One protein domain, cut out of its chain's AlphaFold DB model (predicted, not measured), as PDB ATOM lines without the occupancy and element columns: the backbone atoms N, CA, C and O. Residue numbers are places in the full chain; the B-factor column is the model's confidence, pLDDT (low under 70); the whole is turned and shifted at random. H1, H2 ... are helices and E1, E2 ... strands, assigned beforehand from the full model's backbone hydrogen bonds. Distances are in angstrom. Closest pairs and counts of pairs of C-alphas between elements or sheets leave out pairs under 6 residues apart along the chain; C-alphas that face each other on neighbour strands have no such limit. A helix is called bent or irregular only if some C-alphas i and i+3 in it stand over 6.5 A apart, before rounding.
ATOM      1  N   ILE A  13      -7.705  29.164   4.555       95.56
ATOM      2  CA  ILE A  13      -7.500  30.612   4.576       95.56
ATOM      3  C   ILE A  13      -6.268  30.918   3.733       95.56
ATOM      4  O   ILE A  13      -5.225  30.283   3.889       95.56
ATOM      5  N   ILE A  14      -6.394  31.904   2.854       95.88
ATOM      6  CA  ILE A  14      -5.307  32.414   2.027       95.88
ATOM      7  C   ILE A  14      -4.996  33.829   2.495       95.88
ATOM      8  O   ILE A  14      -5.892  34.669   2.597       95.88
ATOM      9  N   ILE A  15      -3.724  34.087   2.777       95.94
ATOM     10  CA  ILE A  15      -3.201  35.408   3.119       95.94
ATOM     11  C   ILE A  15      -2.234  35.826   2.024       95.94
ATOM     12  O   ILE A  15      -1.300  35.094   1.698       95.94
ATOM     13  N   GLU A  16      -2.469  36.992   1.441       95.44
ATOM     14  CA  GLU A  16      -1.612  37.550   0.406       95.44
ATOM     15  C   GLU A  16      -0.657  38.571   0.998       95.44
ATOM     16  O   GLU A  16      -1.068  39.447   1.764       95.44
ATOM     17  N   PHE A  17       0.606  38.467   0.597       93.19
ATOM     18  CA  PHE A  17       1.673  39.345   1.038       93.19
ATOM     19  C   PHE A  17       2.427  39.933  -0.145       93.19
ATOM     20  O   PHE A  17       2.698  39.257  -1.144       93.19
ATOM     21  N   GLU A  18       2.845  41.179   0.031       91.06
ATOM     22  CA  GLU A  18       3.928  41.760  -0.740       91.06
ATOM     23  C   GLU A  18       5.256  41.475  -0.028       91.06
ATOM     24  O   GLU A  18       5.413  41.724   1.169       91.06
ATOM     25  N   LEU A  19       6.198  40.904  -0.779       88.69
ATOM     26  CA  LEU A  19       7.527  40.508  -0.321       88.69
ATOM     27  C   LEU A  19       8.530  40.800  -1.430       88.69
ATOM     28  O   LEU A  19       8.358  40.339  -2.567       88.69
ATOM     29  N   GLN A  20       9.619  41.495  -1.101       87.94
ATOM     30  CA  GLN A  20      10.687  41.721  -2.070       87.94
ATOM     31  C   GLN A  20      11.312  40.381  -2.466       87.94
ATOM     32  O   GLN A  20      11.471  39.488  -1.634       87.94
ATOM     33  N   ALA A  21      11.743  40.244  -3.724       83.06
ATOM     34  CA  ALA A  21      12.298  38.992  -4.252       83.06
ATOM     35  C   ALA A  21      13.407  38.391  -3.362       83.06
ATOM     36  O   ALA A  21      13.462  37.182  -3.155       83.06
ATOM     37  N   LYS A  22      14.248  39.244  -2.761       84.38
ATOM     38  CA  LYS A  22      15.326  38.832  -1.847       84.38
ATOM     39  C   LYS A  22      14.815  38.210  -0.535       84.38
ATOM     40  O   LYS A  22      15.504  37.380   0.047       84.38
ATOM     41  N   GLN A  23      13.631  38.607  -0.071       89.69
ATOM     42  CA  GLN A  23      13.019  38.143   1.180       89.69
ATOM     43  C   GLN A  23      12.154  36.891   0.977       89.69
ATOM     44  O   GLN A  23      11.953  36.145   1.930       89.69
ATOM     45  N   GLN A  24      11.691  36.615  -0.251       88.94
ATOM     46  CA  GLN A  24      10.823  35.467  -0.554       88.94
ATOM     47  C   GLN A  24      11.461  34.128  -0.164       88.94
ATOM     48  O   GLN A  24      10.817  33.302   0.479       88.94
ATOM     49  N   LEU A  25      12.742  33.931  -0.493       88.50
ATOM     50  CA  LEU A  25      13.456  32.700  -0.143       88.50
ATOM     51  C   LEU A  25      13.605  32.542   1.378       88.50
ATOM     52  O   LEU A  25      13.447  31.446   1.905       88.50
ATOM     53  N   MET A  26      13.877  33.641   2.086       90.88
ATOM     54  CA  MET A  26      14.015  33.627   3.543       90.88
ATOM     55  C   MET A  26      12.677  33.333   4.226       90.88
ATOM     56  O   MET A  26      12.635  32.517   5.140       90.88
ATOM     57  N   PHE A  27      11.582  33.926   3.739       92.06
ATOM     58  CA  PHE A  27      10.228  33.624   4.205       92.06
ATOM     59  C   PHE A  27       9.904  32.133   4.051       92.06
ATOM     60  O   PHE A  27       9.454  31.491   4.997       92.06
ATOM     61  N   GLN A  28      10.180  31.563   2.873       90.25
ATOM     62  CA  GLN A  28       9.948  30.141   2.606       90.25
ATOM     63  C   GLN A  28      10.807  29.236   3.497       90.25
ATOM     64  O   GLN A  28      10.297  28.250   4.017       90.25
ATOM     65  N   ALA A  29      12.081  29.576   3.716       91.19
ATOM     66  CA  ALA A  29      12.967  28.810   4.590       91.19
ATOM     67  C   ALA A  29      12.513  28.838   6.060       91.19
ATOM     68  O   ALA A  29      12.548  27.810   6.729       91.19
ATOM     69  N   LEU A  30      12.049  29.992   6.553       93.00
ATOM     70  CA  LEU A  30      11.493  30.111   7.905       93.00
ATOM     71  C   LEU A  30      10.221  29.273   8.057       93.00
ATOM     72  O   LEU A  30      10.076  28.560   9.044       93.00
ATOM     73  N   LEU A  31       9.333  29.308   7.059       93.94
ATOM     74  CA  LEU A  31       8.109  28.510   7.080       93.94
ATOM     75  C   LEU A  31       8.390  27.001   7.015       93.94
ATOM     76  O   LEU A  31       7.679  26.232   7.647       93.94
ATOM     77  N   GLN A  32       9.423  26.560   6.290       90.25
ATOM     78  CA  GLN A  32       9.810  25.141   6.235       90.25
ATOM     79  C   GLN A  32      10.215  24.566   7.601       90.25
ATOM     80  O   GLN A  32      10.154  23.352   7.781       90.25
ATOM     81  N   GLY A  33      10.625  25.413   8.551       89.44
ATOM     82  CA  GLY A  33      10.889  25.006   9.932       89.44
ATOM     83  C   GLY A  33       9.626  24.787  10.770       89.44
ATOM     84  O   GLY A  33       9.714  24.229  11.862       89.44
ATOM     85  N   GLU A  34       8.459  25.201  10.276       92.31
ATOM     86  CA  GLU A  34       7.190  25.111  10.989       92.31
ATOM     87  C   GLU A  34       6.391  23.880  10.558       92.31
ATOM     88  O   GLU A  34       5.922  23.776   9.425       92.31
ATOM     89  N   ASP A  35       6.162  22.962  11.496       89.69
ATOM     90  CA  ASP A  35       5.359  21.772  11.220       89.69
ATOM     91  C   ASP A  35       3.868  22.124  11.066       89.69
ATOM     92  O   ASP A  35       3.232  22.633  11.998       89.69
ATOM     93  N   GLY A  36       3.325  21.873   9.871       89.81
ATOM     94  CA  GLY A  36       1.897  21.972   9.556       89.81
ATOM     95  C   GLY A  36       1.288  23.380   9.549       89.81
ATOM     96  O   GLY A  36       0.066  23.495   9.480       89.81
ATOM     97  N   LEU A  37       2.092  24.449   9.624       93.81
ATOM     98  CA  LEU A  37       1.582  25.822   9.762       93.81
ATOM     99  C   LEU A  37       0.921  26.358   8.483       93.81
ATOM    100  O   LEU A  37      -0.089  27.065   8.540       93.81
ATOM    101  N   GLY A  38       1.481  26.027   7.321       93.88
ATOM    102  CA  GLY A  38       0.935  26.454   6.042       93.88
ATOM    103  C   GLY A  38       1.834  26.154   4.849       93.88
ATOM    104  O   GLY A  38       2.908  25.570   4.975       93.88
ATOM    105  N   LEU A  39       1.372  26.570   3.673       92.75
ATOM    106  CA  LEU A  39       2.046  26.407   2.389       92.75
ATOM    107  C   LEU A  39       2.167  27.756   1.688       92.75
ATOM    108  O   LEU A  39       1.210  28.524   1.655       92.75
ATOM    109  N   VAL A  40       3.314  28.025   1.068       92.94
ATOM    110  CA  VAL A  40       3.517  29.242   0.269       92.94
ATOM    111  C   VAL A  40       3.464  28.926  -1.211       92.94
ATOM    112  O   VAL A  40       4.049  27.944  -1.672       92.94
ATOM    113  N   ARG A  41       2.788  29.786  -1.969       90.50
ATOM    114  CA  ARG A  41       2.788  29.783  -3.434       90.50
ATOM    115  C   ARG A  41       2.921  31.210  -3.945       90.50
ATOM    116  O   ARG A  41       2.506  32.148  -3.277       90.50
ATOM    117  N   CYS A  42       3.472  31.366  -5.142       89.56
ATOM    118  CA  CYS A  42       3.503  32.644  -5.843       89.56
ATOM    119  C   CYS A  42       2.520  32.583  -7.015       89.56
ATOM    120  O   CYS A  42       2.588  31.644  -7.811       89.56
ATOM    121  N   VAL A  43       1.616  33.557  -7.107       88.19
ATOM    122  CA  VAL A  43       0.637  33.691  -8.194       88.19
ATOM    123  C   VAL A  43       0.736  35.114  -8.727       88.19
ATOM    124  O   VAL A  43       0.560  36.060  -7.968       88.19
ATOM    125  N   ASP A  44       1.086  35.264 -10.006       86.88
ATOM    126  CA  ASP A  44       1.232  36.565 -10.677       86.88
ATOM    127  C   ASP A  44       2.110  37.580  -9.913       86.88
ATOM    128  O   ASP A  44       1.851  38.779  -9.895       86.88
ATOM    129  N   GLY A  45       3.170  37.094  -9.256       84.12
ATOM    130  CA  GLY A  45       4.101  37.916  -8.473       84.12
ATOM    131  C   GLY A  45       3.671  38.187  -7.026       84.12
ATOM    132  O   GLY A  45       4.466  38.730  -6.260       84.12
ATOM    133  N   THR A  52      -5.098  26.676   7.441       95.75
ATOM    134  CA  THR A  52      -6.466  26.338   7.845       95.75
ATOM    135  C   THR A  52      -6.908  27.197   9.021       95.75
ATOM    136  O   THR A  52      -6.078  27.715   9.769       95.75
ATOM    137  N   THR A  53      -8.217  27.333   9.234       94.25
ATOM    138  CA  THR A  53      -8.758  28.045  10.405       94.25
ATOM    139  C   THR A  53      -8.200  27.501  11.721       94.25
ATOM    140  O   THR A  53      -7.905  28.282  12.621       94.25
ATOM    141  N   GLY A  54      -7.980  26.185  11.821       94.31
ATOM    142  CA  GLY A  54      -7.376  25.562  13.003       94.31
ATOM    143  C   GLY A  54      -5.911  25.941  13.254       94.31
ATOM    144  O   GLY A  54      -5.457  25.854  14.389       94.31
ATOM    145  N   GLN A  55      -5.177  26.384  12.228       94.94
ATOM    146  CA  GLN A  55      -3.782  26.835  12.341       94.94
ATOM    147  C   GLN A  55      -3.644  28.363  12.341       94.94
ATOM    148  O   GLN A  55      -2.559  28.886  12.591       94.94
ATOM    149  N   PHE A  56      -4.729  29.097  12.083       93.56
ATOM    150  CA  PHE A  56      -4.678  30.536  11.839       93.56
ATOM    151  C   PHE A  56      -4.153  31.341  13.032       93.56
ATOM    152  O   PHE A  56      -3.349  32.248  12.846       93.56
ATOM    153  N   GLU A  57      -4.550  30.998  14.260       93.62
ATOM    154  CA  GLU A  57      -4.051  31.683  15.460       93.62
ATOM    155  C   GLU A  57      -2.539  31.490  15.626       93.62
ATOM    156  O   GLU A  57      -1.796  32.461  15.777       93.62
ATOM    157  N   ARG A  58      -2.063  30.244  15.501       95.81
ATOM    158  CA  ARG A  58      -0.629  29.930  15.533       95.81
ATOM    159  C   ARG A  58       0.117  30.667  14.422       95.81
ATOM    160  O   ARG A  58       1.213  31.173  14.653       95.81
ATOM    161  N   LEU A  59      -0.483  30.769  13.239       95.00
ATOM    162  CA  LEU A  59       0.094  31.503  12.123       95.00
ATOM    163  C   LEU A  59       0.236  32.998  12.420       95.00
ATOM    164  O   LEU A  59       1.274  33.569  12.108       95.00
ATOM    165  N   GLN A  60      -0.765  33.631  13.031       94.00
ATOM    166  CA  GLN A  60      -0.684  35.045  13.408       94.00
ATOM    167  C   GLN A  60       0.439  35.295  14.421       94.00
ATOM    168  O   GLN A  60       1.195  36.257  14.280       94.00
ATOM    169  N   VAL A  61       0.600  34.398  15.399       95.75
ATOM    170  CA  VAL A  61       1.716  34.458  16.357       95.75
ATOM    171  C   VAL A  61       3.060  34.326  15.640       95.75
ATOM    172  O   VAL A  61       3.975  35.105  15.903       95.75
ATOM    173  N   TRP A  62       3.177  33.381  14.706       95.06
ATOM    174  CA  TRP A  62       4.392  33.200  13.914       95.06
ATOM    175  C   TRP A  62       4.709  34.427  13.046       95.06
ATOM    176  O   TRP A  62       5.841  34.901  13.064       95.06
ATOM    177  N   LEU A  63       3.712  34.996  12.355       93.38
ATOM    178  CA  LEU A  63       3.868  36.213  11.548       93.38
ATOM    179  C   LEU A  63       4.354  37.399  12.391       93.38
ATOM    180  O   LEU A  63       5.229  38.140  11.951       93.38
ATOM    181  N   ALA A  64       3.826  37.556  13.607       92.69
ATOM    182  CA  ALA A  64       4.239  38.608  14.534       92.69
ATOM    183  C   ALA A  64       5.663  38.410  15.088       92.69
ATOM    184  O   ALA A  64       6.289  39.374  15.520       92.69
ATOM    185  N   ALA A  65       6.174  37.176  15.075       94.12
ATOM    186  CA  ALA A  65       7.526  36.837  15.510       94.12
ATOM    187  C   ALA A  65       8.567  36.899  14.376       94.12
ATOM    188  O   ALA A  65       9.756  36.671  14.622       94.12
ATOM    189  N   LEU A  66       8.148  37.184  13.137       92.69
ATOM    190  CA  LEU A  66       9.072  37.286  12.016       92.69
ATOM    191  C   LEU A  66      10.048  38.459  12.197       92.69
ATOM    192  O   LEU A  66       9.679  39.510  12.723       92.69
ATOM    193  N   PRO A  67      11.294  38.321  11.709       91.31
ATOM    194  CA  PRO A  67      12.250  39.419  11.698       91.31
ATOM    195  C   PRO A  67      11.695  40.671  10.998       91.31
ATOM    196  O   PRO A  67      11.205  40.595   9.873       91.31
ATOM    197  N   GLU A  68      11.840  41.851  11.605       87.69
ATOM    198  CA  GLU A  68      11.327  43.110  11.031       87.69
ATOM    199  C   GLU A  68      11.923  43.427   9.646       87.69
ATOM    200  O   GLU A  68      11.278  44.029   8.786       87.69
ATOM    201  N   ASN A  69      13.152  42.970   9.385       87.69
ATOM    202  CA  ASN A  69      13.834  43.155   8.102       87.69
ATOM    203  C   ASN A  69      13.217  42.348   6.943       87.69
ATOM    204  O   ASN A  69      13.607  42.558   5.790       87.69
ATOM    205  N   LEU A  70      12.279  41.439   7.224       88.00
ATOM    206  CA  LEU A  70      11.537  40.701   6.207       88.00
ATOM    207  C   LEU A  70      10.448  41.549   5.542       88.00
ATOM    208  O   LEU A  70      10.032  41.190   4.448       88.00
ATOM    209  N   GLN A  71      10.027  42.653   6.179       86.00
ATOM    210  CA  GLN A  71       9.051  43.620   5.649       86.00
ATOM    211  C   GLN A  71       7.820  42.942   5.029       86.00
ATOM    212  O   GLN A  71       7.438  43.215   3.894       86.00
ATOM    213  N   VAL A  72       7.223  42.004   5.768       87.94
ATOM    214  CA  VAL A  72       6.036  41.282   5.305       87.94
ATOM    215  C   VAL A  72       4.839  42.225   5.354       87.94
ATOM    216  O   VAL A  72       4.354  42.563   6.434       87.94
ATOM    217  N   HIS A  73       4.347  42.642   4.192       89.25
ATOM    218  CA  HIS A  73       3.175  43.507   4.101       89.25
ATOM    219  C   HIS A  73       1.959  42.690   3.679       89.25
ATOM    220  O   HIS A  73       1.854  42.259   2.532       89.25
ATOM    221  N   GLN A  74       1.036  42.456   4.614       92.31
ATOM    222  CA  GLN A  74      -0.225  41.783   4.310       92.31
ATOM    223  C   GLN A  74      -1.107  42.685   3.446       92.31
ATOM    224  O   GLN A  74      -1.441  43.801   3.838       92.31
ATOM    225  N   LEU A  75      -1.513  42.171   2.289       93.50
ATOM    226  CA  LEU A  75      -2.404  42.852   1.356       93.50
ATOM    227  C   LEU A  75      -3.866  42.547   1.686       93.50
ATOM    228  O   LEU A  75      -4.691  43.450   1.816       93.50
ATOM    229  N   ARG A  76      -4.192  41.258   1.825       94.06
ATOM    230  CA  ARG A  76      -5.543  40.777   2.150       94.06
ATOM    231  C   ARG A  76      -5.518  39.354   2.695       94.06
ATOM    232  O   ARG A  76      -4.546  38.627   2.518       94.06
ATOM    233  N   SER A  77      -6.619  38.950   3.317       94.56
ATOM    234  CA  SER A  77      -6.876  37.569   3.728       94.56
ATOM    235  C   SER A  77      -8.302  37.175   3.370       94.56
ATOM    236  O   SER A  77      -9.219  37.978   3.550       94.56
ATOM    237  N   TYR A  78      -8.503  35.954   2.888       94.44
ATOM    238  CA  TYR A  78      -9.818  35.443   2.506       94.44
ATOM    239  C   TYR A  78      -9.901  33.929   2.694       94.44
ATOM    240  O   TYR A  78      -8.894  33.223   2.671       94.44
ATOM    241  N   THR A  79     -11.113  33.419   2.894       93.75
ATOM    242  CA  THR A  79     -11.369  31.979   2.914       93.75
ATOM    243  C   THR A  79     -11.454  31.450   1.487       93.75
ATOM    244  O   THR A  79     -12.040  32.074   0.604       93.75
ATOM    245  N   TRP A  80     -10.855  30.290   1.244       90.12
ATOM    246  CA  TRP A  80     -10.990  29.602  -0.033       90.12
ATOM    247  C   TRP A  80     -12.254  28.741  -0.028       90.12
ATOM    248  O   TRP A  80     -12.354  27.784   0.735       90.12
TER     249      TRP A  80
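Overview. This is residues 13 to 45 and 52 to 80 of the 85 residues of an uncharacterized protein of Zetaproteobacteria bacterium CG2_30_46_52 (UniProt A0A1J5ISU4). A ribbon of two antiparallel strands, E1 and E3, has a third strand, E2, slanting past it near E1 without pairing with it, and two helices, H1 and H2, lie toward one face of this loose set of strands. The helices are apart from each other, H1 close to E2 and H2 close to the beginning of E1, with few close contacts between these parts. The printed part has 62 residues, with two named helices and three named strands in the order E1, H1, E2, H2, E3. The sheet has the order E1 - E3, and the class is mixed, helices and strands. The whole is compact, with a radius of gyration of the C-alphas of 11.3 A, and its rounded outline spans 30 by 24 by 17 A.

Arrangement. E1, residues 13 to 18, and E3, residues 73 to 79, are antiparallel neighbours, with 160 degrees between their N-to-C directions. The C-alphas of Ile 15 and Ser 77 face each other at 4.3 A. N 14 and O 78, at 2.8 A, and N 16 and O 76, at 2.9 A, are within hydrogen-bond range. E2, residues 39 to 43, pairs with no named strand; it is near E1, with 8 pairs of C-alphas within 10 A, and apart from E3. H2, residues 53 to 64, has 2 pairs of C-alphas within 8 A of E1, the closest being those of Thr 53 and Ile 13, 6.5 A apart. H1, residues 21 to 32, has 2 such pairs with E2, the closest being those of Gln 28 and Val 40, 6.9 A apart. H1 is apart from H2 and from E3, and E2 is apart from H2. In both H1 and H2, 6 of 8 O i to N i+4 pairs are within hydrogen-bond range.

Along the chain. E1 begins at C-alpha 13, at (-7.500, 30.612, 4.576), and measures 16.8 A from first to last C-alpha. E3 measures 18.6 A and ends at C-alpha 79, at (-11.369, 31.979, 2.914). E2 measures 12.9 A. H1 measures 17.6 A and is irregular, but only just: C-alphas 22 and 25 are 6.6 A apart. H2 measures 17.2 A and is irregular, with C-alphas 54 and 57 at 7.4 A; it ends at C-alpha 64, at (4.239, 38.608, 14.534).

Size, cuts and confidence. The two C-alphas farthest apart are those of Lys 22 and Gly 54, at 30.2 A. Residues 46 to 51 are not printed, and C-alphas 45 and 52 are 22.6 A apart across this cut, which lies in the link from E2 to H2. Of the links that are printed whole, E1 to H1 is tight, and H1 to E2 and H2 to E3 are short. The mean pLDDT of the printed part is 91.6, and no printed residue is under 70.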